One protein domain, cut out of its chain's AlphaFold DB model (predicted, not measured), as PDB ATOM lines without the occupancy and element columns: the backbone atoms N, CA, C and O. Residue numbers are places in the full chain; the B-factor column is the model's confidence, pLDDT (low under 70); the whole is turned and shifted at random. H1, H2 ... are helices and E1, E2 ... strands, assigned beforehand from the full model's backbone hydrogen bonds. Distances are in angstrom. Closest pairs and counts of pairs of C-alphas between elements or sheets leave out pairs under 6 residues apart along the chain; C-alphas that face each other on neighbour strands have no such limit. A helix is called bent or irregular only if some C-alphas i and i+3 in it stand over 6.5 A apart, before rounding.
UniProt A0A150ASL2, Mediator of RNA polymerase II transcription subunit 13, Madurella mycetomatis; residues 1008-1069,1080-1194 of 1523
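AT A GLANCE: This is residues 1008 to 1069 and 1080 to 1194 of the 1523 residues of the protein "Mediator of RNA polymerase II transcription subunit 13" of Madurella mycetomatis (UniProt A0A150ASL2). A strongly twisted sheet of five parallel strands makes the core, with helices on both of its faces: H1 and H4 cover one face and meet almost at right angles, while H3 covers E4 and E5 on the other face, where H2 packs on H3 and lies beside the strands, over none of them, though only just, with 2 of its C-alphas falling on E4. E1 and E4 run through the middle of the sheet, E5 lies along E4, and the short strands E2 and E3 share the remaining side of E1. The printed part has 177 residues with four named helices and five named strands, in the order E1 H1 E2 E3 H2 E4 H3 E5 H4; the class is mixed, helices and strands. It is compact, with a radius of gyration of the C-alphas of 15.9 A and spans of 46 by 40 by 27 A.

HOW THE PARTS SIT: In the branched sheet, E1, residues 1012 to 1019, has E2, residues 1047 to 1049, and E3, residues 1060 to 1063, on one side and E4, residues 1103 to 1110, on the other side. E5, residues 1146 to 1153, is an edge strand beside E4. N 1014 and O 1048 of E1 and E2 are within hydrogen-bond range at 2.8 A, as are N 1063 and O 1018 of E3 and E1 at 2.7 A, N 1013 and O 1103 of E1 and E4 at 2.8 A, and N 1104 and O 1146 of E4 and E5 at 2.8 A. H1, residues 1024 to 1041, is on the sheet at a height of 8.8 A and runs along the strands, at 23 degrees to E1 on the local plane. H4, residues 1168 to 1181, is on the same face at a height of 9.2 A, slantwise to the strands, at 52 degrees to E4 on the local plane. Residues 1034 to 1039 of H1 touch residues 1171 to 1176 of H4, about perpendicular at 78 degrees; their closest C-alphas, of Tyr 1039 and Cys 1175, are 5.5 A apart. On the opposite face H3, residues 1116 to 1138, runs along the strands over E4 and E5, at a height of 8.9 A. H2, residues 1081 to 1096, is on the same face as H3 and touches it at a steep tilt of 41 degrees, the same way; the closest C-alphas, of Ala 1091 and Tyr 1132, are 4.6 A apart. H2 is irregular, with C-alphas 1082 and 1085 7.9 A apart. E1, H1, E2 and E4, H3, E5 are strand-helix-strand units, two parallel neighbour strands joined through a helix, each with a right-handed crossover. Every O i to N i+4 pair is within hydrogen-bond range in H1, H3 and H4, and 10 of 12 are in H2.

IN THESE COORDINATES: E1 begins at C-alpha 1012, (-38.043, -23.047, -4.138), and is 22.9 A long; E4 is 21.2 A and E5 22.8 A, while E2 is 6.8 A and E3 10.1 A. H3, the longest helix, spans 33.0 A, H1 25.5 A, H2 23.0 A and H4 20.1 A. H4 ends at C-alpha 1181, (-38.154, -12.538, -1.120).

THE WHOLE: The C-alphas farthest apart, of Lys 1140 and Thr 1161, are 49.8 A apart. Residues 1070 to 1079 are not printed, and C-alphas 1069 and 1080 are 13.1 A apart across this cut. The link from E5 to H4, 14 residues, is long. The mean pLDDT of the printed part is 87.9; residues 1065 to 1069, 1080 to 1082 and 1160 to 1161 are under 70.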
ATOM      1  N   GLY A1008     -42.596 -20.411   8.699       92.26
ATOM      2  CA  GLY A1008     -42.556 -21.791   8.201       92.26
ATOM      3  C   GLY A1008     -41.563 -21.950   7.053       92.26
ATOM      4  O   GLY A1008     -40.785 -21.044   6.782       92.26
ATOM      5  N   SER A1009     -41.575 -23.099   6.385       94.26
ATOM      6  CA  SER A1009     -40.772 -23.324   5.182       94.26
ATOM      7  C   SER A1009     -41.398 -22.688   3.935       94.26
ATOM      8  O   SER A1009     -42.619 -22.569   3.841       94.26
ATOM      9  N   LYS A1010     -40.561 -22.327   2.960       96.64
ATOM     10  CA  LYS A1010     -40.942 -21.944   1.597       96.64
ATOM     11  C   LYS A1010     -40.149 -22.797   0.621       96.64
ATOM     12  O   LYS A1010     -38.924 -22.782   0.647       96.64
ATOM     13  N   ASP A1011     -40.842 -23.506  -0.252       97.12
ATOM     14  CA  ASP A1011     -40.187 -24.351  -1.241       97.12
ATOM     15  C   ASP A1011     -39.803 -23.541  -2.483       97.12
ATOM     16  O   ASP A1011     -40.599 -22.730  -2.983       97.12
ATOM     17  N   ILE A1012     -38.592 -23.776  -2.993       97.52
ATOM     18  CA  ILE A1012     -38.043 -23.047  -4.138       97.52
ATOM     19  C   ILE A1012     -37.544 -23.992  -5.235       97.52
ATOM     20  O   ILE A1012     -37.005 -25.066  -4.969       97.52
ATOM     21  N   VAL A1013     -37.724 -23.559  -6.480       97.29
ATOM     22  CA  VAL A1013     -37.234 -24.211  -7.694       97.29
ATOM     23  C   VAL A1013     -36.272 -23.237  -8.369       97.29
ATOM     24  O   VAL A1013     -36.678 -22.189  -8.877       97.29
ATOM     25  N   ALA A1014     -34.985 -23.554  -8.309       97.04
ATOM     26  CA  ALA A1014     -33.894 -22.664  -8.667       97.04
ATOM     27  C   ALA A1014     -33.430 -22.838 -10.119       97.04
ATOM     28  O   ALA A1014     -33.356 -23.947 -10.655       97.04
ATOM     29  N   MET A1015     -33.036 -21.723 -10.727       95.36
ATOM     30  CA  MET A1015     -32.333 -21.668 -12.008       95.36
ATOM     31  C   MET A1015     -31.223 -20.611 -11.940       95.36
ATOM     32  O   MET A1015     -31.356 -19.628 -11.211       95.36
ATOM     33  N   CYS A1016     -30.137 -20.800 -12.690       95.02
ATOM     34  CA  CYS A1016     -29.000 -19.884 -12.726       95.02
ATOM     35  C   CYS A1016     -28.756 -19.374 -14.152       95.02
ATOM     36  O   CYS A1016     -28.543 -20.159 -15.078       95.02
ATOM     37  N   ILE A1017     -28.793 -18.054 -14.317       93.47
ATOM     38  CA  ILE A1017     -28.546 -17.354 -15.577       93.47
ATOM     39  C   ILE A1017     -27.114 -16.810 -15.556       93.47
ATOM     40  O   ILE A1017     -26.745 -16.062 -14.652       93.47
ATOM     41  N   LEU A1018     -26.318 -17.177 -16.560       89.19
ATOM     42  CA  LEU A1018     -24.889 -16.874 -16.687       89.19
ATOM     43  C   LEU A1018     -24.611 -16.188 -18.032       89.19
ATOM     44  O   LEU A1018     -25.304 -16.499 -18.997       89.19
ATOM     45  N   PRO A1019     -23.575 -15.344 -18.186       82.82
ATOM     46  CA  PRO A1019     -23.069 -14.994 -19.515       82.82
ATOM     47  C   PRO A1019     -22.489 -16.233 -20.224       82.82
ATOM     48  O   PRO A1019     -22.097 -17.205 -19.577       82.82
ATOM     49  N   HIS A1020     -22.428 -16.204 -21.558       73.91
ATOM     50  CA  HIS A1020     -21.944 -17.315 -22.386       73.91
ATOM     51  C   HIS A1020     -20.452 -17.634 -22.163       73.91
ATOM     52  O   HIS A1020     -19.581 -17.106 -22.850       73.91
ATOM     53  N   ALA A1021     -20.175 -18.535 -21.219       71.42
ATOM     54  CA  ALA A1021     -18.882 -19.182 -21.012       71.42
ATOM     55  C   ALA A1021     -19.123 -20.627 -20.555       71.42
ATOM     56  O   ALA A1021     -19.700 -20.860 -19.490       71.42
ATOM     57  N   GLU A1022     -18.726 -21.614 -21.360       74.46
ATOM     58  CA  GLU A1022     -19.125 -23.003 -21.111       74.46
ATOM     59  C   GLU A1022     -18.458 -23.603 -19.864       74.46
ATOM     60  O   GLU A1022     -19.144 -24.288 -19.102       74.46
ATOM     61  N   ALA A1023     -17.191 -23.279 -19.573       73.66
ATOM     62  CA  ALA A1023     -16.519 -23.728 -18.347       73.66
ATOM     63  C   ALA A1023     -17.096 -23.125 -17.048       73.66
ATOM     64  O   ALA A1023     -16.741 -23.567 -15.955       73.66
ATOM     65  N   MET A1024     -17.999 -22.137 -17.119       80.43
ATOM     66  CA  MET A1024     -18.709 -21.661 -15.924       80.43
ATOM     67  C   MET A1024     -19.898 -22.544 -15.527       80.43
ATOM     68  O   MET A1024     -20.398 -22.372 -14.417       80.43
ATOM     69  N   ARG A1025     -20.334 -23.504 -16.362       85.52
ATOM     70  CA  ARG A1025     -21.435 -24.420 -16.006       85.52
ATOM     71  C   ARG A1025     -21.127 -25.217 -14.737       85.52
ATOM     72  O   ARG A1025     -21.934 -25.190 -13.815       85.52
ATOM     73  N   ASP A1026     -19.949 -25.833 -14.659       85.87
ATOM     74  CA  ASP A1026     -19.553 -26.695 -13.533       85.87
ATOM     75  C   ASP A1026     -19.408 -25.901 -12.221       85.87
ATOM     76  O   ASP A1026     -19.784 -26.363 -11.142       85.87
ATOM     77  N   ASN A1027     -18.922 -24.658 -12.315       88.13
ATOM     78  CA  ASN A1027     -18.862 -23.733 -11.182       88.13
ATOM     79  C   ASN A1027     -20.266 -23.290 -10.731       88.13
ATOM     80  O   ASN A1027     -20.517 -23.139  -9.535       88.13
ATOM     81  N   ALA A1028     -21.193 -23.095 -11.673       90.50
ATOM     82  CA  ALA A1028     -22.564 -22.694 -11.385       90.50
ATOM     83  C   ALA A1028     -23.423 -23.839 -10.826       90.50
ATOM     84  O   ALA A1028     -24.239 -23.581  -9.941       90.50
ATOM     85  N   SER A1029     -23.222 -25.090 -11.260       91.72
ATOM     86  CA  SER A1029     -23.837 -26.250 -10.603       91.72
ATOM     87  C   SER A1029     -23.276 -26.430  -9.194       91.72
ATOM     88  O   SER A1029     -24.052 -26.437  -8.249       91.72
ATOM     89  N   ALA A1030     -21.951 -26.400  -9.006       90.73
ATOM     90  CA  ALA A1030     -21.342 -26.484  -7.672       90.73
ATOM     91  C   ALA A1030     -21.735 -25.316  -6.733       90.73
ATOM     92  O   ALA A1030     -21.695 -25.449  -5.504       90.73
ATOM     93  N   PHE A1031     -22.121 -24.163  -7.290       93.04
ATOM     94  CA  PHE A1031     -22.777 -23.081  -6.555       93.04
ATOM     95  C   PHE A1031     -24.218 -23.445  -6.172       93.04
ATOM     96  O   PHE A1031     -24.547 -23.351  -4.991       93.04
ATOM     97  N   LEU A1032     -25.054 -23.889  -7.120       95.03
ATOM     98  CA  LEU A1032     -26.434 -24.306  -6.842       95.03
ATOM     99  C   LEU A1032     -26.491 -25.451  -5.818       95.03
ATOM    100  O   LEU A1032     -27.259 -25.344  -4.869       95.03
ATOM    101  N   ASP A1033     -25.628 -26.463  -5.925       94.42
ATOM    102  CA  ASP A1033     -25.529 -27.588  -4.981       94.42
ATOM    103  C   ASP A1033     -25.177 -27.107  -3.556       94.42
ATOM    104  O   ASP A1033     -25.727 -27.574  -2.555       94.42
ATOM    105  N   ARG A1034     -24.274 -26.119  -3.443       94.14
ATOM    106  CA  ARG A1034     -23.915 -25.494  -2.158       94.14
ATOM    107  C   ARG A1034     -25.069 -24.667  -1.588       94.14
ATOM    108  O   ARG A1034     -25.287 -24.708  -0.375       94.14
ATOM    109  N   VAL A1035     -25.792 -23.923  -2.425       95.83
ATOM    110  CA  VAL A1035     -26.969 -23.155  -1.993       95.83
ATOM    111  C   VAL A1035     -28.093 -24.108  -1.577       95.83
ATOM    112  O   VAL A1035     -28.631 -23.911  -0.496       95.83
ATOM    113  N   GLN A1036     -28.362 -25.185  -2.326       97.14
ATOM    114  CA  GLN A1036     -29.297 -26.258  -1.959       97.14
ATOM    115  C   GLN A1036     -28.996 -26.803  -0.561       97.14
ATOM    116  O   GLN A1036     -29.829 -26.709   0.340       97.14
ATOM    117  N   SER A1037     -27.769 -27.295  -0.362       96.58
ATOM    118  CA  SER A1037     -27.339 -27.875   0.911       96.58
ATOM    119  C   SER A1037     -27.478 -26.891   2.079       96.58
ATOM    120  O   SER A1037     -27.872 -27.298   3.170       96.58
ATOM    121  N   THR A1038     -27.226 -25.596   1.846       96.10
ATOM    122  CA  THR A1038     -27.355 -24.541   2.867       96.10
ATOM    123  C   THR A1038     -28.817 -24.135   3.113       96.10
ATOM    124  O   THR A1038     -29.203 -23.846   4.243       96.10
ATOM    125  N   TYR A1039     -29.664 -24.112   2.083       97.57
ATOM    126  CA  TYR A1039     -31.089 -23.781   2.203       97.57
ATOM    127  C   TYR A1039     -31.830 -24.843   3.030       97.57
ATOM    128  O   TYR A1039     -32.648 -24.524   3.898       97.57
ATOM    129  N   GLU A1040     -31.475 -26.109   2.804       96.85
ATOM    130  CA  GLU A1040     -32.033 -27.264   3.502       96.85
ATOM    131  C   GLU A1040     -31.437 -27.441   4.912       96.85
ATOM    132  O   GLU A1040     -32.195 -27.719   5.846       96.85
ATOM    133  N   SER A1041     -30.133 -27.189   5.130       94.85
ATOM    134  CA  SER A1041     -29.519 -27.238   6.476       94.85
ATOM    135  C   SER A1041     -30.089 -26.180   7.425       94.85
ATOM    136  O   SER A1041     -30.384 -26.470   8.587       94.85
ATOM    137  N   LEU A1042     -30.340 -24.970   6.913       95.17
ATOM    138  CA  LEU A1042     -31.023 -23.889   7.625       95.17
ATOM    139  C   LEU A1042     -32.535 -24.145   7.798       95.17
ATOM    140  O   LEU A1042     -33.214 -23.381   8.490       95.17
ATOM    141  N   GLY A1043     -33.080 -25.208   7.193       94.74
ATOM    142  CA  GLY A1043     -34.485 -25.592   7.307       94.74
ATOM    143  C   GLY A1043     -35.451 -24.573   6.703       94.74
ATOM    144  O   GLY A1043     -36.528 -24.363   7.266       94.74
ATOM    145  N   LEU A1044     -35.056 -23.919   5.604       96.25
ATOM    146  CA  LEU A1044     -35.833 -22.862   4.953       96.25
ATOM    147  C   LEU A1044     -36.937 -23.412   4.034       96.25
ATOM    148  O   LEU A1044     -37.953 -22.747   3.871       96.25
ATOM    149  N   GLY A1045     -36.777 -24.627   3.500       95.57
ATOM    150  CA  GLY A1045     -37.738 -25.352   2.652       95.57
ATOM    151  C   GLY A1045     -37.028 -26.339   1.723       95.57
ATOM    152  O   GLY A1045     -35.820 -26.523   1.866       95.57
ATOM    153  N   THR A1046     -37.745 -26.977   0.792       96.83
ATOM    154  CA  THR A1046     -37.090 -27.799  -0.249       96.83
ATOM    155  C   THR A1046     -36.397 -26.902  -1.269       96.83
ATOM    156  O   THR A1046     -37.016 -25.937  -1.732       96.83
ATOM    157  N   PHE A1047     -35.190 -27.260  -1.703       97.75
ATOM    158  CA  PHE A1047     -34.539 -26.620  -2.844       97.75
ATOM    159  C   PHE A1047     -34.409 -27.639  -3.980       97.75
ATOM    160  O   PHE A1047     -33.696 -28.630  -3.869       97.75
ATOM    161  N   GLU A1048     -35.087 -27.385  -5.096       95.53
ATOM    162  CA  GLU A1048     -35.020 -28.214  -6.303       95.53
ATOM    163  C   GLU A1048     -34.362 -27.405  -7.434       95.53
ATOM    164  O   GLU A1048     -34.673 -26.229  -7.611       95.53
ATOM    165  N   THR A1049     -33.470 -27.992  -8.235       94.98
ATOM    166  CA  THR A1049     -33.005 -27.347  -9.478       94.98
ATOM    167  C   THR A1049     -34.010 -27.596 -10.604       94.98
ATOM    168  O   THR A1049     -34.585 -28.680 -10.711       94.98
ATOM    169  N   LEU A1050     -34.265 -26.588 -11.448       93.04
ATOM    170  CA  LEU A1050     -35.240 -26.701 -12.537       93.04
ATOM    171  C   LEU A1050     -34.830 -27.838 -13.508       93.04
ATOM    172  O   LEU A1050     -33.729 -27.778 -14.068       93.04
ATOM    173  N   PRO A1051     -35.679 -28.862 -13.744       88.82
ATOM    174  CA  PRO A1051     -35.308 -30.008 -14.572       88.82
ATOM    175  C   PRO A1051     -34.889 -29.631 -15.999       88.82
ATOM    176  O   PRO A1051     -35.427 -28.696 -16.592       88.82
ATOM    177  N   THR A1052     -33.951 -30.399 -16.564       88.12
ATOM    178  CA  THR A1052     -33.459 -30.216 -17.939       88.12
ATOM    179  C   THR A1052     -34.606 -30.247 -18.952       88.12
ATOM    180  O   THR A1052     -35.313 -31.250 -19.074       88.12
ATOM    181  N   ALA A1053     -34.781 -29.149 -19.689       84.14
ATOM    182  CA  ALA A1053     -35.873 -28.946 -20.631       84.14
ATOM    183  C   ALA A1053     -35.474 -27.945 -21.730       84.14
ATOM    184  O   ALA A1053     -35.090 -26.809 -21.454       84.14
ATOM    185  N   GLY A1054     -35.596 -28.358 -22.996       79.60
ATOM    186  CA  GLY A1054     -35.247 -27.515 -24.144       79.60
ATOM    187  C   GLY A1054     -33.772 -27.102 -24.125       79.60
ATOM    188  O   GLY A1054     -32.890 -27.952 -24.189       79.60
ATOM    189  N   SER A1055     -33.515 -25.796 -24.038       78.29
ATOM    190  CA  SER A1055     -32.171 -25.214 -23.932       78.29
ATOM    191  C   SER A1055     -31.649 -25.081 -22.492       78.29
ATOM    192  O   SER A1055     -30.530 -24.610 -22.306       78.29
ATOM    193  N   ILE A1056     -32.449 -25.435 -21.480       84.98
ATOM    194  CA  ILE A1056     -32.079 -25.352 -20.060       84.98
ATOM    195  C   ILE A1056     -31.550 -26.712 -19.606       84.98
ATOM    196  O   ILE A1056     -32.238 -27.721 -19.769       84.98
ATOM    197  N   VAL A1057     -30.358 -26.743 -19.007       86.15
ATOM    198  CA  VAL A1057     -29.725 -27.974 -18.503       86.15
ATOM    199  C   VAL A1057     -29.482 -27.836 -17.005       86.15
ATOM    200  O   VAL A1057     -28.715 -26.973 -16.591       86.15
ATOM    201  N   ASN A1058     -30.142 -28.667 -16.194       87.04
ATOM    202  CA  ASN A1058     -30.078 -28.667 -14.722       87.04
ATOM    203  C   ASN A1058     -30.231 -27.254 -14.116       87.04
ATOM    204  O   ASN A1058     -29.440 -26.818 -13.283       87.04
ATOM    205  N   GLY A1059     -31.222 -26.502 -14.602       88.92
ATOM    206  CA  GLY A1059     -31.487 -25.117 -14.212       88.92
ATOM    207  C   GLY A1059     -30.503 -24.068 -14.744       88.92
ATOM    208  O   GLY A1059     -30.719 -22.887 -14.493       88.92
ATOM    209  N   LEU A1060     -29.457 -24.441 -15.485       92.65
ATOM    210  CA  LEU A1060     -28.479 -23.500 -16.041       92.65
ATOM    211  C   LEU A1060     -28.926 -22.943 -17.400       92.65
ATOM    212  O   LEU A1060     -29.361 -23.687 -18.283       92.65
ATOM    213  N   VAL A1061     -28.755 -21.630 -17.581       90.76
ATOM    214  CA  VAL A1061     -29.071 -20.886 -18.812       90.76
ATOM    215  C   VAL A1061     -27.902 -19.970 -19.173       90.76
ATOM    216  O   VAL A1061     -27.483 -19.151 -18.357       90.76
ATOM    217  N   LEU A1062     -27.373 -20.092 -20.397       87.51
ATOM    218  CA  LEU A1062     -26.286 -19.240 -20.899       87.51
ATOM    219  C   LEU A1062     -26.823 -18.106 -21.783       87.51
ATOM    220  O   LEU A1062     -27.482 -18.361 -22.791       87.51
ATOM    221  N   LEU A1063     -26.479 -16.867 -21.440       82.93
ATOM    222  CA  LEU A1063     -26.807 -15.658 -22.186       82.93
ATOM    223  C   LEU A1063     -25.803 -15.417 -23.309       82.93
ATOM    224  O   LEU A1063     -24.682 -14.962 -23.059       82.93
ATOM    225  N   THR A1064     -26.205 -15.707 -24.547       71.06
ATOM    226  CA  THR A1064     -25.391 -15.433 -25.735       71.06
ATOM    227  C   THR A1064     -25.339 -13.929 -25.973       71.06
ATOM    228  O   THR A1064     -26.330 -13.326 -26.370       71.06
ATOM    229  N   ALA A1065     -24.178 -13.319 -25.734       60.23
ATOM    230  CA  ALA A1065     -23.937 -11.939 -26.131       60.23
ATOM    231  C   ALA A1065     -23.768 -11.869 -27.655       60.23
ATOM    232  O   ALA A1065     -22.873 -12.507 -28.211       60.23
ATOM    233  N   ASP A1066     -24.630 -11.096 -28.312       48.29
ATOM    234  CA  ASP A1066     -24.547 -10.826 -29.747       48.29
ATOM    235  C   ASP A1066     -23.273 -10.016 -30.064       48.29
ATOM    236  O   ASP A1066     -23.021  -8.973 -29.451       48.29
ATOM    237  N   GLN A1067     -22.432 -10.524 -30.970       43.74
ATOM    238  CA  GLN A1067     -21.080  -9.992 -31.202       43.74
ATOM    239  C   GLN A1067     -21.064  -8.783 -32.154       43.74
ATOM    240  O   GLN A1067     -20.154  -7.953 -32.082       43.74
ATOM    241  N   ASP A1068     -22.085  -8.628 -33.001       35.71
ATOM    242  CA  ASP A1068     -22.030  -7.776 -34.201       35.71
ATOM    243  C   ASP A1068     -22.166  -6.255 -33.947       35.71
ATOM    244  O   ASP A1068     -22.181  -5.454 -34.884       35.71
ATOM    245  N   ILE A1069     -22.233  -5.810 -32.687       38.77
ATOM    246  CA  ILE A1069     -22.483  -4.396 -32.331       38.77
ATOM    247  C   ILE A1069     -21.187  -3.604 -32.035       38.77
ATOM    248  O   ILE A1069     -21.203  -2.369 -32.025       38.77
ATOM    249  N   ARG A1080     -32.958  -3.983 -26.498       48.88
ATOM    250  CA  ARG A1080     -33.670  -4.871 -25.558       48.88
ATOM    251  C   ARG A1080     -33.555  -6.351 -25.961       48.88
ATOM    252  O   ARG A1080     -33.445  -7.217 -25.104       48.88
ATOM    253  N   SER A1081     -33.476  -6.604 -27.271       56.55
ATOM    254  CA  SER A1081     -33.479  -7.923 -27.917       56.55
ATOM    255  C   SER A1081     -32.396  -8.906 -27.468       56.55
ATOM    256  O   SER A1081     -32.576 -10.099 -27.686       56.55
ATOM    257  N   ALA A1082     -31.296  -8.454 -26.850       66.47
ATOM    258  CA  ALA A1082     -30.139  -9.304 -26.540       66.47
ATOM    259  C   ALA A1082     -30.469 -10.547 -25.686       66.47
ATOM    260  O   ALA A1082     -29.772 -11.552 -25.782       66.47
ATOM    261  N   PHE A1083     -31.532 -10.494 -24.872       79.71
ATOM    262  CA  PHE A1083     -31.971 -11.624 -24.041       79.71
ATOM    263  C   PHE A1083     -33.419 -12.062 -24.308       79.71
ATOM    264  O   PHE A1083     -33.838 -13.097 -23.790       79.71
ATOM    265  N   THR A1084     -34.193 -11.312 -25.102       84.49
ATOM    266  CA  THR A1084     -35.653 -11.477 -25.219       84.49
ATOM    267  C   THR A1084     -36.056 -12.889 -25.662       84.49
ATOM    268  O   THR A1084     -36.905 -13.500 -25.015       84.49
ATOM    269  N   ASP A1085     -35.401 -13.461 -26.680       87.09
ATOM    270  CA  ASP A1085     -35.695 -14.819 -27.172       87.09
ATOM    271  C   ASP A1085     -35.411 -15.900 -26.118       87.09
ATOM    272  O   ASP A1085     -36.160 -16.870 -25.964       87.09
ATOM    273  N   GLN A1086     -34.345 -15.718 -25.338       87.56
ATOM    274  CA  GLN A1086     -33.972 -16.643 -24.270       87.56
ATOM    275  C   GLN A1086     -34.924 -16.529 -23.076       87.56
ATOM    276  O   GLN A1086     -35.322 -17.549 -22.515       87.56
ATOM    277  N   MET A1087     -35.346 -15.312 -22.722       92.55
ATOM    278  CA  MET A1087     -36.345 -15.079 -21.677       92.55
ATOM    279  C   MET A1087     -37.727 -15.604 -22.091       92.55
ATOM    280  O   MET A1087     -38.441 -16.151 -21.251       92.55
ATOM    281  N   ALA A1088     -38.085 -15.540 -23.377       91.76
ATOM    282  CA  ALA A1088     -39.298 -16.156 -23.916       91.76
ATOM    283  C   ALA A1088     -39.232 -17.700 -23.902       91.76
ATOM    284  O   ALA A1088     -40.198 -18.353 -23.502       91.76
ATOM    285  N   SER A1089     -38.086 -18.293 -24.263       91.32
ATOM    286  CA  SER A1089     -37.840 -19.742 -24.144       91.32
ATOM    287  C   SER A1089     -37.951 -20.218 -22.685       91.32
ATOM    288  O   SER A1089     -38.630 -21.207 -22.382       91.32
ATOM    289  N   LEU A1090     -37.367 -19.456 -21.755       93.09
ATOM    290  CA  LEU A1090     -37.428 -19.715 -20.318       93.09
ATOM    291  C   LEU A1090     -38.870 -19.587 -19.797       93.09
ATOM    292  O   LEU A1090     -39.365 -20.512 -19.154       93.09
ATOM    293  N   ALA A1091     -39.587 -18.514 -20.144       93.53
ATOM    294  CA  ALA A1091     -40.996 -18.319 -19.794       93.53
ATOM    295  C   ALA A1091     -41.890 -19.479 -20.265       93.53
ATOM    296  O   ALA A1091     -42.701 -19.995 -19.492       93.53
ATOM    297  N   MET A1092     -41.711 -19.929 -21.511       92.48
ATOM    298  CA  MET A1092     -42.423 -21.086 -22.063       92.48
ATOM    299  C   MET A1092     -42.089 -22.381 -21.318       92.48
ATOM    300  O   MET A1092     -42.973 -23.215 -21.120       92.48
ATOM    301  N   THR A1093     -40.847 -22.532 -20.857       91.92
ATOM    302  CA  THR A1093     -40.399 -23.684 -20.063       91.92
ATOM    303  C   THR A1093     -41.021 -23.680 -18.666       91.92
ATOM    304  O   THR A1093     -41.608 -24.682 -18.260       91.92
ATOM    305  N   LEU A1094     -41.022 -22.538 -17.968       92.74
ATOM    306  CA  LEU A1094     -41.711 -22.389 -16.681       92.74
ATOM    307  C   LEU A1094     -43.228 -22.615 -16.810       92.74
ATOM    308  O   LEU A1094     -43.823 -23.302 -15.983       92.74
ATOM    309  N   ALA A1095     -43.863 -22.109 -17.873       90.90
ATOM    310  CA  ALA A1095     -45.292 -22.310 -18.137       90.90
ATOM    311  C   ALA A1095     -45.652 -23.750 -18.573       90.90
ATOM    312  O   ALA A1095     -46.833 -24.124 -18.566       90.90
ATOM    313  N   ASN A1096     -44.656 -24.553 -18.974       90.00
ATOM    314  CA  ASN A1096     -44.779 -25.989 -19.248       90.00
ATOM    315  C   ASN A1096     -44.619 -26.859 -17.989       90.00
ATOM    316  O   ASN A1096     -45.026 -28.019 -18.031       90.00
ATOM    317  N   SER A1097     -44.058 -26.333 -16.893       87.82
ATOM    318  CA  SER A1097     -43.885 -27.095 -15.652       87.82
ATOM    319  C   SER A1097     -45.226 -27.581 -15.084       87.82
ATOM    320  O   SER A1097     -46.252 -26.898 -15.164       87.82
ATOM    321  N   SER A1098     -45.213 -28.780 -14.497       86.05
ATOM    322  CA  SER A1098     -46.327 -29.360 -13.739       86.05
ATOM    323  C   SER A1098     -46.366 -28.903 -12.275       86.05
ATOM    324  O   SER A1098     -47.296 -29.266 -11.559       86.05
ATOM    325  N   MET A1099     -45.376 -28.127 -11.828       87.52
ATOM    326  CA  MET A1099     -45.271 -27.616 -10.459       87.52
ATOM    327  C   MET A1099     -46.334 -26.550 -10.156       87.52
ATOM    328  O   MET A1099     -46.675 -25.726 -11.008       87.52
ATOM    329  N   THR A1100     -46.813 -26.544  -8.915       89.99
ATOM    330  CA  THR A1100     -47.750 -25.567  -8.337       89.99
ATOM    331  C   THR A1100     -47.324 -25.252  -6.907       89.99
ATOM    332  O   THR A1100     -46.813 -26.144  -6.234       89.99
ATOM    333  N   GLU A1101     -47.573 -24.030  -6.436       91.16
ATOM    334  CA  GLU A1101     -47.212 -23.561  -5.089       91.16
ATOM    335  C   GLU A1101     -45.701 -23.678  -4.788       91.16
ATOM    336  O   GLU A1101     -45.279 -23.925  -3.658       91.16
ATOM    337  N   LYS A1102     -44.866 -23.463  -5.816       94.26
ATOM    338  CA  LYS A1102     -43.401 -23.348  -5.711       94.26
ATOM    339  C   LYS A1102     -42.937 -21.940  -6.114       94.26
ATOM    340  O   LYS A1102     -43.544 -21.283  -6.961       94.26
ATOM    341  N   ASN A1103     -41.834 -21.477  -5.525       96.87
ATOM    342  CA  ASN A1103     -41.184 -20.217  -5.902       96.87
ATOM    343  C   ASN A1103     -40.128 -20.469  -6.988       96.87
ATOM    344  O   ASN A1103     -39.147 -21.163  -6.730       96.87
ATOM    345  N   PHE A1104     -40.278 -19.892  -8.179       97.12
ATOM    346  CA  PHE A1104     -39.267 -19.951  -9.235       97.12
ATOM    347  C   PHE A1104     -38.195 -18.878  -9.005       97.12
ATOM    348  O   PHE A1104     -38.410 -17.699  -9.291       97.12
ATOM    349  N   VAL A1105     -37.033 -19.284  -8.485       97.44
ATOM    350  CA  VAL A1105     -35.935 -18.372  -8.127       97.44
ATOM    351  C   VAL A1105     -34.914 -18.289  -9.257       97.44
ATOM    352  O   VAL A1105     -34.249 -19.270  -9.595       97.44
ATOM    353  N   VAL A1106     -34.773 -17.089  -9.815       96.76
ATOM    354  CA  VAL A1106     -33.821 -16.737 -10.870       96.76
ATOM    355  C   VAL A1106     -32.551 -16.172 -10.235       96.76
ATOM    356  O   VAL A1106     -32.477 -14.976  -9.941       96.76
ATOM    357  N   TYR A1107     -31.534 -17.012 -10.044       96.45
ATOM    358  CA  TYR A1107     -30.186 -16.558  -9.704       96.45
ATOM    359  C   TYR A1107     -29.537 -15.956 -10.957       96.45
ATOM    360  O   TYR A1107     -29.150 -16.682 -11.866       96.45
ATOM    361  N   PHE A1108     -29.448 -14.629 -11.044       95.08
ATOM    362  CA  PHE A1108     -28.948 -13.939 -12.240       95.08
ATOM    363  C   PHE A1108     -27.530 -13.417 -11.995       95.08
ATOM    364  O   PHE A1108     -27.321 -12.533 -11.158       95.08
ATOM    365  N   ALA A1109     -26.553 -13.965 -12.719       92.05
ATOM    366  CA  ALA A1109     -25.148 -13.629 -12.559       92.05
ATOM    367  C   ALA A1109     -24.773 -12.343 -13.324       92.05
ATOM    368  O   ALA A1109     -24.779 -12.317 -14.554       92.05
ATOM    369  N   TYR A1110     -24.409 -11.285 -12.597       89.05
ATOM    370  CA  TYR A1110     -24.040  -9.976 -13.153       89.05
ATOM    371  C   TYR A1110     -22.555  -9.643 -12.904       89.05
ATOM    372  O   TYR A1110     -21.931 -10.179 -11.987       89.05
ATOM    373  N   SER A1111     -21.969  -8.736 -13.691       84.29
ATOM    374  CA  SER A1111     -20.569  -8.302 -13.534       84.29
ATOM    375  C   SER A1111     -20.474  -7.052 -12.641       84.29
ATOM    376  O   SER A1111     -20.998  -6.005 -13.028       84.29
ATOM    377  N   PRO A1112     -19.781  -7.101 -11.483       79.77
ATOM    378  CA  PRO A1112     -19.554  -5.917 -10.644       79.77
ATOM    379  C   PRO A1112     -18.731  -4.817 -11.329       79.77
ATOM    380  O   PRO A1112     -18.902  -3.642 -11.011       79.77
ATOM    381  N   ASP A1113     -17.866  -5.187 -12.277       75.64
ATOM    382  CA  ASP A1113     -17.037  -4.255 -13.054       75.64
ATOM    383  C   ASP A1113     -17.833  -3.557 -14.169       75.64
ATOM    384  O   ASP A1113     -17.469  -2.471 -14.620       75.64
ATOM    385  N   THR A1114     -18.944  -4.164 -14.606       77.67
ATOM    386  CA  THR A1114     -19.842  -3.632 -15.640       77.67
ATOM    387  C   THR A1114     -21.201  -3.287 -15.020       77.67
ATOM    388  O   THR A1114     -22.140  -4.082 -15.120       77.67
ATOM    389  N   PRO A1115     -21.365  -2.101 -14.400       77.87
ATOM    390  CA  PRO A1115     -22.578  -1.734 -13.659       77.87
ATOM    391  C   PRO A1115     -23.855  -1.731 -14.513       77.87
ATOM    392  O   PRO A1115     -24.942  -1.940 -13.981       77.87
ATOM    393  N   SER A1116     -23.748  -1.574 -15.839       82.20
ATOM    394  CA  SER A1116     -24.902  -1.720 -16.736       82.20
ATOM    395  C   SER A1116     -25.530  -3.116 -16.659       82.20
ATOM    396  O   SER A1116     -26.743  -3.231 -16.784       82.20
ATOM    397  N   SER A1117     -24.732  -4.164 -16.398       85.95
ATOM    398  CA  SER A1117     -25.216  -5.549 -16.327       85.95
ATOM    399  C   SER A1117     -26.261  -5.754 -15.227       85.95
ATOM    400  O   SER A1117     -27.119  -6.618 -15.362       85.95
ATOM    401  N   ILE A1118     -26.253  -4.921 -14.179       89.78
ATOM    402  CA  ILE A1118     -27.269  -4.916 -13.117       89.78
ATOM    403  C   ILE A1118     -28.632  -4.490 -13.686       89.78
ATOM    404  O   ILE A1118     -29.635  -5.168 -13.471       89.78
ATOM    405  N   VAL A1119     -28.662  -3.384 -14.439       90.19
ATOM    406  CA  VAL A1119     -29.883  -2.856 -15.072       90.19
ATOM    407  C   VAL A1119     -30.358  -3.794 -16.179       90.19
ATOM    408  O   VAL A1119     -31.544  -4.112 -16.242       90.19
ATOM    409  N   ASP A1120     -29.427  -4.299 -16.992       87.99
ATOM    410  CA  ASP A1120     -29.705  -5.266 -18.054       87.99
ATOM    411  C   ASP A1120     -30.334  -6.557 -17.477       87.99
ATOM    412  O   ASP A1120     -31.327  -7.047 -18.015       87.99
ATOM    413  N   SER A1121     -29.844  -7.054 -16.330       91.82
ATOM    414  CA  SER A1121     -30.418  -8.217 -15.619       91.82
ATOM    415  C   SER A1121     -31.838  -7.951 -15.104       91.82
ATOM    416  O   SER A1121     -32.719  -8.801 -15.233       91.82
ATOM    417  N   CYS A1122     -32.090  -6.760 -14.547       93.39
ATOM    418  CA  CYS A1122     -33.426  -6.373 -14.078       93.39
ATOM    419  C   CYS A1122     -34.415  -6.218 -15.250       93.39
ATOM    420  O   CYS A1122     -35.570  -6.628 -15.137       93.39
ATOM    421  N   SER A1123     -33.958  -5.690 -16.392       91.77
ATOM    422  CA  SER A1123     -34.754  -5.595 -17.624       91.77
ATOM    423  C   SER A1123     -35.066  -6.973 -18.215       91.77
ATOM    424  O   SER A1123     -36.205  -7.226 -18.600       91.77
ATOM    425  N   ALA A1124     -34.091  -7.886 -18.244       92.07
ATOM    426  CA  ALA A1124     -34.292  -9.261 -18.701       92.07
ATOM    427  C   ALA A1124     -35.294 -10.020 -17.813       92.07
ATOM    428  O   ALA A1124     -36.160 -10.725 -18.327       92.07
ATOM    429  N   PHE A1125     -35.242  -9.826 -16.489       95.15
ATOM    430  CA  PHE A1125     -36.222 -10.409 -15.570       95.15
ATOM    431  C   PHE A1125     -37.640  -9.846 -15.771       95.15
ATOM    432  O   PHE A1125     -38.598 -10.617 -15.780       95.15
ATOM    433  N   GLN A1126     -37.791  -8.536 -15.999       94.12
ATOM    434  CA  GLN A1126     -39.091  -7.942 -16.341       94.12
ATOM    435  C   GLN A1126     -39.635  -8.501 -17.670       94.12
ATOM    436  O   GLN A1126     -40.817  -8.831 -17.768       94.12
ATOM    437  N   GLU A1127     -38.781  -8.696 -18.680       92.35
ATOM    438  CA  GLU A1127     -39.190  -9.337 -19.936       92.35
ATOM    439  C   GLU A1127     -39.574 -10.813 -19.743       92.35
ATOM    440  O   GLU A1127     -40.581 -11.244 -20.302       92.35
ATOM    441  N   LEU A1128     -38.853 -11.576 -18.917       94.90
ATOM    442  CA  LEU A1128     -39.227 -12.937 -18.512       94.90
ATOM    443  C   LEU A1128     -40.601 -12.972 -17.822       94.90
ATOM    444  O   LEU A1128     -41.459 -13.771 -18.199       94.90
ATOM    445  N   PHE A1129     -40.824 -12.102 -16.836       95.00
ATOM    446  CA  PHE A1129     -42.065 -12.034 -16.062       95.00
ATOM    447  C   PHE A1129     -43.276 -11.731 -16.953       95.00
ATOM    448  O   PHE A1129     -44.305 -12.406 -16.867       95.00
ATOM    449  N   GLU A1130     -43.138 -10.781 -17.877       93.43
ATOM    450  CA  GLU A1130     -44.185 -10.441 -18.838       93.43
ATOM    451  C   GLU A1130     -44.438 -11.541 -19.882       93.43
ATOM    452  O   GLU A1130     -45.594 -11.808 -20.222       93.43
ATOM    453  N   HIS A1131     -43.405 -12.244 -20.361       94.61
ATOM    454  CA  HIS A1131     -43.619 -13.430 -21.198       94.61
ATOM    455  C   HIS A1131     -44.328 -14.544 -20.419       94.61
ATOM    456  O   HIS A1131     -45.286 -15.120 -20.933       94.61
ATOM    457  N   TYR A1132     -43.944 -14.804 -19.165       94.78
ATOM    458  CA  TYR A1132     -44.578 -15.825 -18.330       94.78
ATOM    459  C   TYR A1132     -46.070 -15.536 -18.094       94.78
ATOM    460  O   TYR A1132     -46.903 -16.429 -18.274       94.78
ATOM    461  N   LYS A1133     -46.434 -14.275 -17.801       94.04
ATOM    462  CA  LYS A1133     -47.840 -13.831 -17.724       94.04
ATOM    463  C   LYS A1133     -48.607 -14.143 -19.008       94.04
ATOM    464  O   LYS A1133     -49.654 -14.786 -18.936       94.04
ATOM    465  N   ARG A1134     -48.084 -13.738 -20.174       93.94
ATOM    466  CA  ARG A1134     -48.717 -13.978 -21.489       93.94
ATOM    467  C   ARG A1134     -48.925 -15.472 -21.730       93.94
ATOM    468  O   ARG A1134     -50.056 -15.898 -21.941       93.94
ATOM    469  N   CYS A1135     -47.878 -16.283 -21.548       93.03
ATOM    470  CA  CYS A1135     -47.952 -17.737 -21.686       93.03
ATOM    471  C   CYS A1135     -49.035 -18.368 -20.792       93.03
ATOM    472  O   CYS A1135     -49.695 -19.315 -21.218       93.03
ATOM    473  N   MET A1136     -49.240 -17.867 -19.571       91.46
ATOM    474  CA  MET A1136     -50.279 -18.364 -18.659       91.46
ATOM    475  C   MET A1136     -51.687 -17.877 -19.048       91.46
ATOM    476  O   MET A1136     -52.631 -18.674 -19.023       91.46
ATOM    477  N   MET A1137     -51.822 -16.620 -19.487       91.77
ATOM    478  CA  MET A1137     -53.076 -16.040 -19.991       91.77
ATOM    479  C   MET A1137     -53.575 -16.743 -21.261       91.77
ATOM    480  O   MET A1137     -54.738 -17.146 -21.310       91.77
ATOM    481  N   ASP A1138     -52.700 -16.973 -22.245       91.77
ATOM    482  CA  ASP A1138     -53.027 -17.674 -23.497       91.77
ATOM    483  C   ASP A1138     -53.510 -19.109 -23.232       91.77
ATOM    484  O   ASP A1138     -54.455 -19.605 -23.853       91.77
ATOM    485  N   ARG A1139     -52.902 -19.768 -22.235       88.44
ATOM    486  CA  ARG A1139     -53.277 -21.107 -21.749       88.44
ATOM    487  C   ARG A1139     -54.504 -21.104 -20.831       88.44
ATOM    488  O   ARG A1139     -54.944 -22.180 -20.428       88.44
ATOM    489  N   LYS A1140     -55.042 -19.929 -20.479       88.76
ATOM    490  CA  LYS A1140     -56.141 -19.720 -19.515       88.76
ATOM    491  C   LYS A1140     -55.891 -20.385 -18.152       88.76
ATOM    492  O   LYS A1140     -56.832 -20.806 -17.481       88.76
ATOM    493  N   LYS A1141     -54.622 -20.486 -17.743       87.18
ATOM    494  CA  LYS A1141     -54.215 -20.990 -16.426       87.18
ATOM    495  C   LYS A1141     -54.061 -19.822 -15.454       87.18
ATOM    496  O   LYS A1141     -53.455 -18.810 -15.795       87.18
ATOM    497  N   ALA A1142     -54.548 -19.988 -14.227       87.28
ATOM    498  CA  ALA A1142     -54.179 -19.092 -13.135       87.28
ATOM    499  C   ALA A1142     -52.678 -19.231 -12.825       87.28
ATOM    500  O   ALA A1142     -52.126 -20.333 -12.896       87.28
ATOM    501  N   ILE A1143     -52.025 -18.122 -12.478       86.43
ATOM    502  CA  ILE A1143     -50.638 -18.128 -12.008       86.43
ATOM    503  C   ILE A1143     -50.633 -18.705 -10.587       86.43
ATOM    504  O   ILE A1143     -51.186 -18.103  -9.673       86.43
ATOM    505  N   ALA A1144     -50.057 -19.900 -10.439       89.02
ATOM    506  CA  ALA A1144     -50.023 -20.675  -9.192       89.02
ATOM    507  C   ALA A1144     -48.602 -20.834  -8.613       89.02
ATOM    508  O   ALA A1144     -48.406 -21.584  -7.663       89.02
ATOM    509  N   ASN A1145     -47.618 -20.159  -9.207       93.59
ATOM    510  CA  ASN A1145     -46.218 -20.117  -8.788       93.59
ATOM    511  C   ASN A1145     -45.760 -18.657  -8.818       93.59
ATOM    512  O   ASN A1145     -46.278 -17.875  -9.617       93.59
ATOM    513  N   ASP A1146     -44.788 -18.311  -7.982       93.92
ATOM    514  CA  ASP A1146     -44.223 -16.959  -7.909       93.92
ATOM    515  C   ASP A1146     -42.864 -16.895  -8.624       93.92
ATOM    516  O   ASP A1146     -42.175 -17.913  -8.707       93.92
ATOM    517  N   LEU A1147     -42.477 -15.733  -9.160       96.28
ATOM    518  CA  LEU A1147     -41.198 -15.529  -9.857       96.28
ATOM    519  C   LEU A1147     -40.342 -14.531  -9.076       96.28
ATOM    520  O   LEU A1147     -40.728 -13.380  -8.896       96.28
ATOM    521  N   VAL A1148     -39.147 -14.955  -8.663       95.69
ATOM    522  CA  VAL A1148     -38.279 -14.196  -7.752       95.69
ATOM    523  C   VAL A1148     -36.914 -13.958  -8.392       95.69
ATOM    524  O   VAL A1148     -36.211 -14.910  -8.730       95.69
ATOM    525  N   LEU A1149     -36.497 -12.696  -8.513       96.71
ATOM    526  CA  LEU A1149     -35.141 -12.344  -8.945       96.71
ATOM    527  C   LEU A1149     -34.161 -12.349  -7.766       96.71
ATOM    528  O   LEU A1149     -34.374 -11.676  -6.752       96.71
ATOM    529  N   GLN A1150     -33.027 -13.020  -7.947       95.98
ATOM    530  CA  GLN A1150     -31.888 -12.981  -7.042       95.98
ATOM    531  C   GLN A1150     -30.615 -12.626  -7.817       95.98
ATOM    532  O   GLN A1150     -29.968 -13.493  -8.403       95.98
ATOM    533  N   LEU A1151     -30.229 -11.346  -7.823       94.94
ATOM    534  CA  LEU A1151     -28.948 -10.945  -8.406       94.94
ATOM    535  C   LEU A1151     -27.778 -11.554  -7.617       94.94
ATOM    536  O   LEU A1151     -27.742 -11.513  -6.383       94.94
ATOM    537  N   VAL A1152     -26.811 -12.094  -8.355       93.10
ATOM    538  CA  VAL A1152     -25.588 -12.734  -7.857       93.10
ATOM    539  C   VAL A1152     -24.392 -12.112  -8.581       93.10
ATOM    540  O   VAL A1152     -24.388 -12.069  -9.807       93.10
ATOM    541  N   PRO A1153     -23.358 -11.612  -7.886       90.26
ATOM    542  CA  PRO A1153     -22.172 -11.114  -8.569       90.26
ATOM    543  C   PRO A1153     -21.324 -12.288  -9.084       90.26
ATOM    544  O   PRO A1153     -21.068 -13.245  -8.354       90.26
ATOM    545  N   LEU A1154     -20.858 -12.209 -10.332       87.12
ATOM    546  CA  LEU A1154     -20.076 -13.263 -10.998       87.12
ATOM    547  C   LEU A1154     -18.833 -13.702 -10.210       87.12
ATOM    548  O   LEU A1154     -18.461 -14.872 -10.261       87.12
ATOM    549  N   ASP A1155     -18.241 -12.796  -9.425       81.52
ATOM    550  CA  ASP A1155     -17.061 -13.068  -8.599       81.52
ATOM    551  C   ASP A1155     -17.300 -14.060  -7.444       81.52
ATOM    552  O   ASP A1155     -16.323 -14.501  -6.841       81.52
ATOM    553  N   ILE A1156     -18.556 -14.447  -7.148       85.35
ATOM    554  CA  ILE A1156     -18.848 -15.575  -6.241       85.35
ATOM    555  C   ILE A1156     -19.079 -16.920  -6.944       85.35
ATOM    556  O   ILE A1156     -19.176 -17.941  -6.263       85.35
ATOM    557  N   LEU A1157     -19.147 -16.926  -8.279       85.05
ATOM    558  CA  LEU A1157     -19.214 -18.136  -9.103       85.05
ATOM    559  C   LEU A1157     -17.819 -18.531  -9.609       85.05
ATOM    560  O   LEU A1157     -17.470 -19.706  -9.607       85.05
ATOM    561  N   GLY A1158     -16.986 -17.554  -9.980       78.36
ATOM    562  CA  GLY A1158     -15.594 -17.779 -10.367       78.36
ATOM    563  C   GLY A1158     -14.826 -16.474 -10.581       78.36
ATOM    564  O   GLY A1158     -15.396 -15.388 -10.548       78.36
ATOM    565  N   SER A1159     -13.513 -16.558 -10.814       76.00
ATOM    566  CA  SER A1159     -12.714 -15.398 -11.230       76.00
ATOM    567  C   SER A1159     -11.590 -15.805 -12.180       76.00
ATOM    568  O   SER A1159     -11.036 -16.894 -12.048       76.00
ATOM    569  N   GLU A1160     -11.202 -14.905 -13.089       69.17
ATOM    570  CA  GLU A1160     -10.118 -15.123 -14.066       69.17
ATOM    571  C   GLU A1160      -8.761 -15.497 -13.431       69.17
ATOM    572  O   GLU A1160      -7.892 -16.049 -14.102       69.17
ATOM    573  N   THR A1161      -8.540 -15.131 -12.163       69.16
ATOM    574  CA  THR A1161      -7.211 -15.132 -11.519       69.16
ATOM    575  C   THR A1161      -7.124 -15.979 -10.252       69.16
ATOM    576  O   THR A1161      -6.031 -16.166  -9.716       69.16
ATOM    577  N   SER A1162      -8.247 -16.489  -9.739       70.27
ATOM    578  CA  SER A1162      -8.272 -17.289  -8.512       70.27
ATOM    579  C   SER A1162      -9.515 -18.173  -8.400       70.27
ATOM    580  O   SER A1162     -10.616 -17.779  -8.790       70.27
ATOM    581  N   LEU A1163      -9.345 -19.356  -7.808       71.57
ATOM    582  CA  LEU A1163     -10.463 -20.212  -7.423       71.57
ATOM    583  C   LEU A1163     -11.203 -19.576  -6.237       71.57
ATOM    584  O   LEU A1163     -10.630 -19.402  -5.157       71.57
ATOM    585  N   PHE A1164     -12.469 -19.216  -6.448       73.39
ATOM    586  CA  PHE A1164     -13.324 -18.657  -5.408       73.39
ATOM    587  C   PHE A1164     -14.069 -19.768  -4.653       73.39
ATOM    588  O   PHE A1164     -14.475 -20.771  -5.233       73.39
ATOM    589  N   VAL A1165     -14.277 -19.572  -3.348       77.30
ATOM    590  CA  VAL A1165     -15.148 -20.418  -2.522       77.30
ATOM    591  C   VAL A1165     -16.021 -19.502  -1.676       77.30
ATOM    592  O   VAL A1165     -15.508 -18.733  -0.861       77.30
ATOM    593  N   LEU A1166     -17.339 -19.586  -1.868       85.07
ATOM    594  CA  LEU A1166     -18.306 -18.818  -1.085       85.07
ATOM    595  C   LEU A1166     -18.213 -19.215   0.391       85.07
ATOM    596  O   LEU A1166     -18.256 -20.401   0.724       85.07
ATOM    597  N   SER A1167     -18.068 -18.225   1.275       87.49
ATOM    598  CA  SER A1167     -17.979 -18.496   2.709       87.49
ATOM    599  C   SER A1167     -19.324 -19.025   3.234       87.49
ATOM    600  O   SER A1167     -20.369 -18.593   2.736       87.49
ATOM    601  N   PRO A1168     -19.343 -19.914   4.248       89.01
ATOM    602  CA  PRO A1168     -20.597 -20.406   4.816       89.01
ATOM    603  C   PRO A1168     -21.514 -19.272   5.286       89.01
ATOM    604  O   PRO A1168     -22.699 -19.292   4.990       89.01
ATOM    605  N   SER A1169     -20.968 -18.223   5.913       86.88
ATOM    606  CA  SER A1169     -21.753 -17.075   6.387       86.88
ATOM    607  C   SER A1169     -22.349 -16.227   5.259       86.88
ATOM    608  O   SER A1169     -23.468 -15.729   5.396       86.88
ATOM    609  N   ASP A1170     -21.645 -16.077   4.134       88.90
ATOM    610  CA  ASP A1170     -22.173 -15.381   2.958       88.90
ATOM    611  C   ASP A1170     -23.215 -16.250   2.219       88.90
ATOM    612  O   ASP A1170     -24.247 -15.732   1.794       88.90
ATOM    613  N   CYS A1171     -23.024 -17.574   2.165       92.74
ATOM    614  CA  CYS A1171     -24.009 -18.525   1.635       92.74
ATOM    615  C   CYS A1171     -25.298 -18.558   2.475       92.74
ATOM    616  O   CYS A1171     -26.396 -18.420   1.934       92.74
ATOM    617  N   SER A1172     -25.190 -18.657   3.805       92.63
ATOM    618  CA  SER A1172     -26.354 -18.683   4.702       92.63
ATOM    619  C   SER A1172     -27.183 -17.403   4.605       92.63
ATOM    620  O   SER A1172     -28.412 -17.457   4.574       92.63
ATOM    621  N   ARG A1173     -26.527 -16.241   4.502       91.15
ATOM    622  CA  ARG A1173     -27.208 -14.955   4.310       91.15
ATOM    623  C   ARG A1173     -27.851 -14.843   2.917       91.15
ATOM    624  O   ARG A1173     -28.924 -14.259   2.829       91.15
ATOM    625  N   LEU A1174     -27.281 -15.443   1.864       93.42
ATOM    626  CA  LEU A1174     -27.926 -15.532   0.540       93.42
ATOM    627  C   LEU A1174     -29.182 -16.414   0.569       93.42
ATOM    628  O   LEU A1174     -30.194 -16.071  -0.040       93.42
ATOM    629  N   CYS A1175     -29.148 -17.515   1.323       95.44
ATOM    630  CA  CYS A1175     -30.306 -18.385   1.520       95.44
ATOM    631  C   CYS A1175     -31.435 -17.660   2.277       95.44
ATOM    632  O   CYS A1175     -32.591 -17.716   1.859       95.44
ATOM    633  N   LEU A1176     -31.100 -16.913   3.338       93.71
ATOM    634  CA  LEU A1176     -32.056 -16.084   4.085       93.71
ATOM    635  C   LEU A1176     -32.627 -14.926   3.246       93.71
ATOM    636  O   LEU A1176     -33.825 -14.673   3.322       93.71
ATOM    637  N   GLU A1177     -31.816 -14.259   2.419       93.85
ATOM    638  CA  GLU A1177     -32.282 -13.229   1.473       93.85
ATOM    639  C   GLU A1177     -33.246 -13.813   0.431       93.85
ATOM    640  O   GLU A1177     -34.327 -13.265   0.214       93.85
ATOM    641  N   THR A1178     -32.889 -14.964  -0.151       95.30
ATOM    642  CA  THR A1178     -33.751 -15.694  -1.091       95.30
ATOM    643  C   THR A1178     -35.086 -16.040  -0.424       95.30
ATOM    644  O   THR A1178     -36.149 -15.782  -0.990       95.30
ATOM    645  N   TYR A1179     -35.052 -16.579   0.802       95.81
ATOM    646  CA  TYR A1179     -36.258 -16.881   1.568       95.81
ATOM    647  C   TYR A1179     -37.103 -15.625   1.822       95.81
ATOM    648  O   TYR A1179     -38.313 -15.686   1.621       95.81
ATOM    649  N   ASP A1180     -36.525 -14.498   2.256       94.01
ATOM    650  CA  ASP A1180     -37.292 -13.283   2.593       94.01
ATOM    651  C   ASP A1180     -38.029 -12.696   1.372       94.01
ATOM    652  O   ASP A1180     -39.089 -12.094   1.547       94.01
ATOM    653  N   ARG A1181     -37.519 -12.930   0.153       93.23
ATOM    654  CA  ARG A1181     -38.154 -12.538  -1.120       93.23
ATOM    655  C   ARG A1181     -39.228 -13.502  -1.629       93.23
ATOM    656  O   ARG A1181     -40.143 -13.062  -2.310       93.23
ATOM    657  N   CYS A1182     -39.118 -14.793  -1.325       95.25
ATOM    658  CA  CYS A1182     -40.094 -15.800  -1.753       95.25
ATOM    659  C   CYS A1182     -41.466 -15.599  -1.087       95.25
ATOM    660  O   CYS A1182     -41.549 -15.143   0.058       95.25
ATOM    661  N   THR A1183     -42.548 -16.017  -1.741       93.84
ATOM    662  CA  THR A1183     -43.879 -16.054  -1.124       93.84
ATOM    663  C   THR A1183     -44.090 -17.313  -0.275       93.84
ATOM    664  O   THR A1183     -43.412 -18.332  -0.435       93.84
ATOM    665  N   LEU A1184     -45.040 -17.233   0.659       93.54
ATOM    666  CA  LEU A1184     -45.556 -18.371   1.420       93.54
ATOM    667  C   LEU A1184     -47.003 -18.606   0.980       93.54
ATOM    668  O   LEU A1184     -47.897 -17.857   1.373       93.54
ATOM    669  N   PHE A1185     -47.227 -19.619   0.144       92.75
ATOM    670  CA  PHE A1185     -48.545 -19.915  -0.423       92.75
ATOM    671  C   PHE A1185     -49.576 -20.188   0.688       92.75
ATOM    672  O   PHE A1185     -49.313 -20.928   1.635       92.75
ATOM    673  N   GLY A1186     -50.724 -19.504   0.624       88.66
ATOM    674  CA  GLY A1186     -51.749 -19.513   1.681       88.66
ATOM    675  C   GLY A1186     -51.380 -18.784   2.989       88.66
ATOM    676  O   GLY A1186     -52.224 -18.687   3.880       88.66
ATOM    677  N   GLY A1187     -50.155 -18.269   3.122       86.28
ATOM    678  CA  GLY A1187     -49.666 -17.529   4.288       86.28
ATOM    679  C   GLY A1187     -49.801 -16.002   4.167       86.28
ATOM    680  O   GLY A1187     -50.361 -15.488   3.198       86.28
ATOM    681  N   PRO A1188     -49.292 -15.241   5.156       83.86
ATOM    682  CA  PRO A1188     -49.239 -13.786   5.073       83.86
ATOM    683  C   PRO A1188     -48.177 -13.319   4.063       83.86
ATOM    684  O   PRO A1188     -47.101 -13.909   3.958       83.86
ATOM    685  N   MET A1189     -48.449 -12.216   3.369       81.69
ATOM    686  CA  MET A1189     -47.491 -11.528   2.502       81.69
ATOM    687  C   MET A1189     -47.173 -10.141   3.097       81.69
ATOM    688  O   MET A1189     -48.114  -9.389   3.354       81.69
ATOM    689  N   PRO A1190     -45.891  -9.776   3.306       87.33
ATOM    690  CA  PRO A1190     -44.701 -10.629   3.221       87.33
ATOM    691  C   PRO A1190     -44.630 -11.674   4.355       87.33
ATOM    692  O   PRO A1190     -45.250 -11.523   5.405       87.33
ATOM    693  N   SER A1191     -43.814 -12.717   4.166       91.92
ATOM    694  CA  SER A1191     -43.533 -13.754   5.181       91.92
ATOM    695  C   SER A1191     -42.036 -13.830   5.518       91.92
ATOM    696  O   SER A1191     -41.356 -14.745   5.052       91.92
ATOM    697  N   PRO A1192     -41.476 -12.887   6.289       93.36
ATOM    698  CA  PRO A1192     -40.044 -12.872   6.582       93.36
ATOM    699  C   PRO A1192     -39.600 -13.974   7.558       93.36
ATOM    700  O   PRO A1192     -40.391 -14.475   8.361       93.36
ATOM    701  N   ALA A1193     -38.315 -14.338   7.516       93.60
ATOM    702  CA  ALA A1193     -37.738 -15.415   8.320       93.60
ATOM    703  C   ALA A1193     -37.627 -15.065   9.806       93.60
ATOM    704  O   ALA A1193     -37.793 -15.936  10.663       93.60
ATOM    705  N   ILE A1194     -37.341 -13.793  10.097       95.20
ATOM    706  CA  ILE A1194     -37.044 -13.279  11.436       95.20
ATOM    707  C   ILE A1194     -37.919 -12.053  11.711       95.20
ATOM    708  O   ILE A1194     -37.908 -11.092  10.937       95.20
TER     709      ILE A1194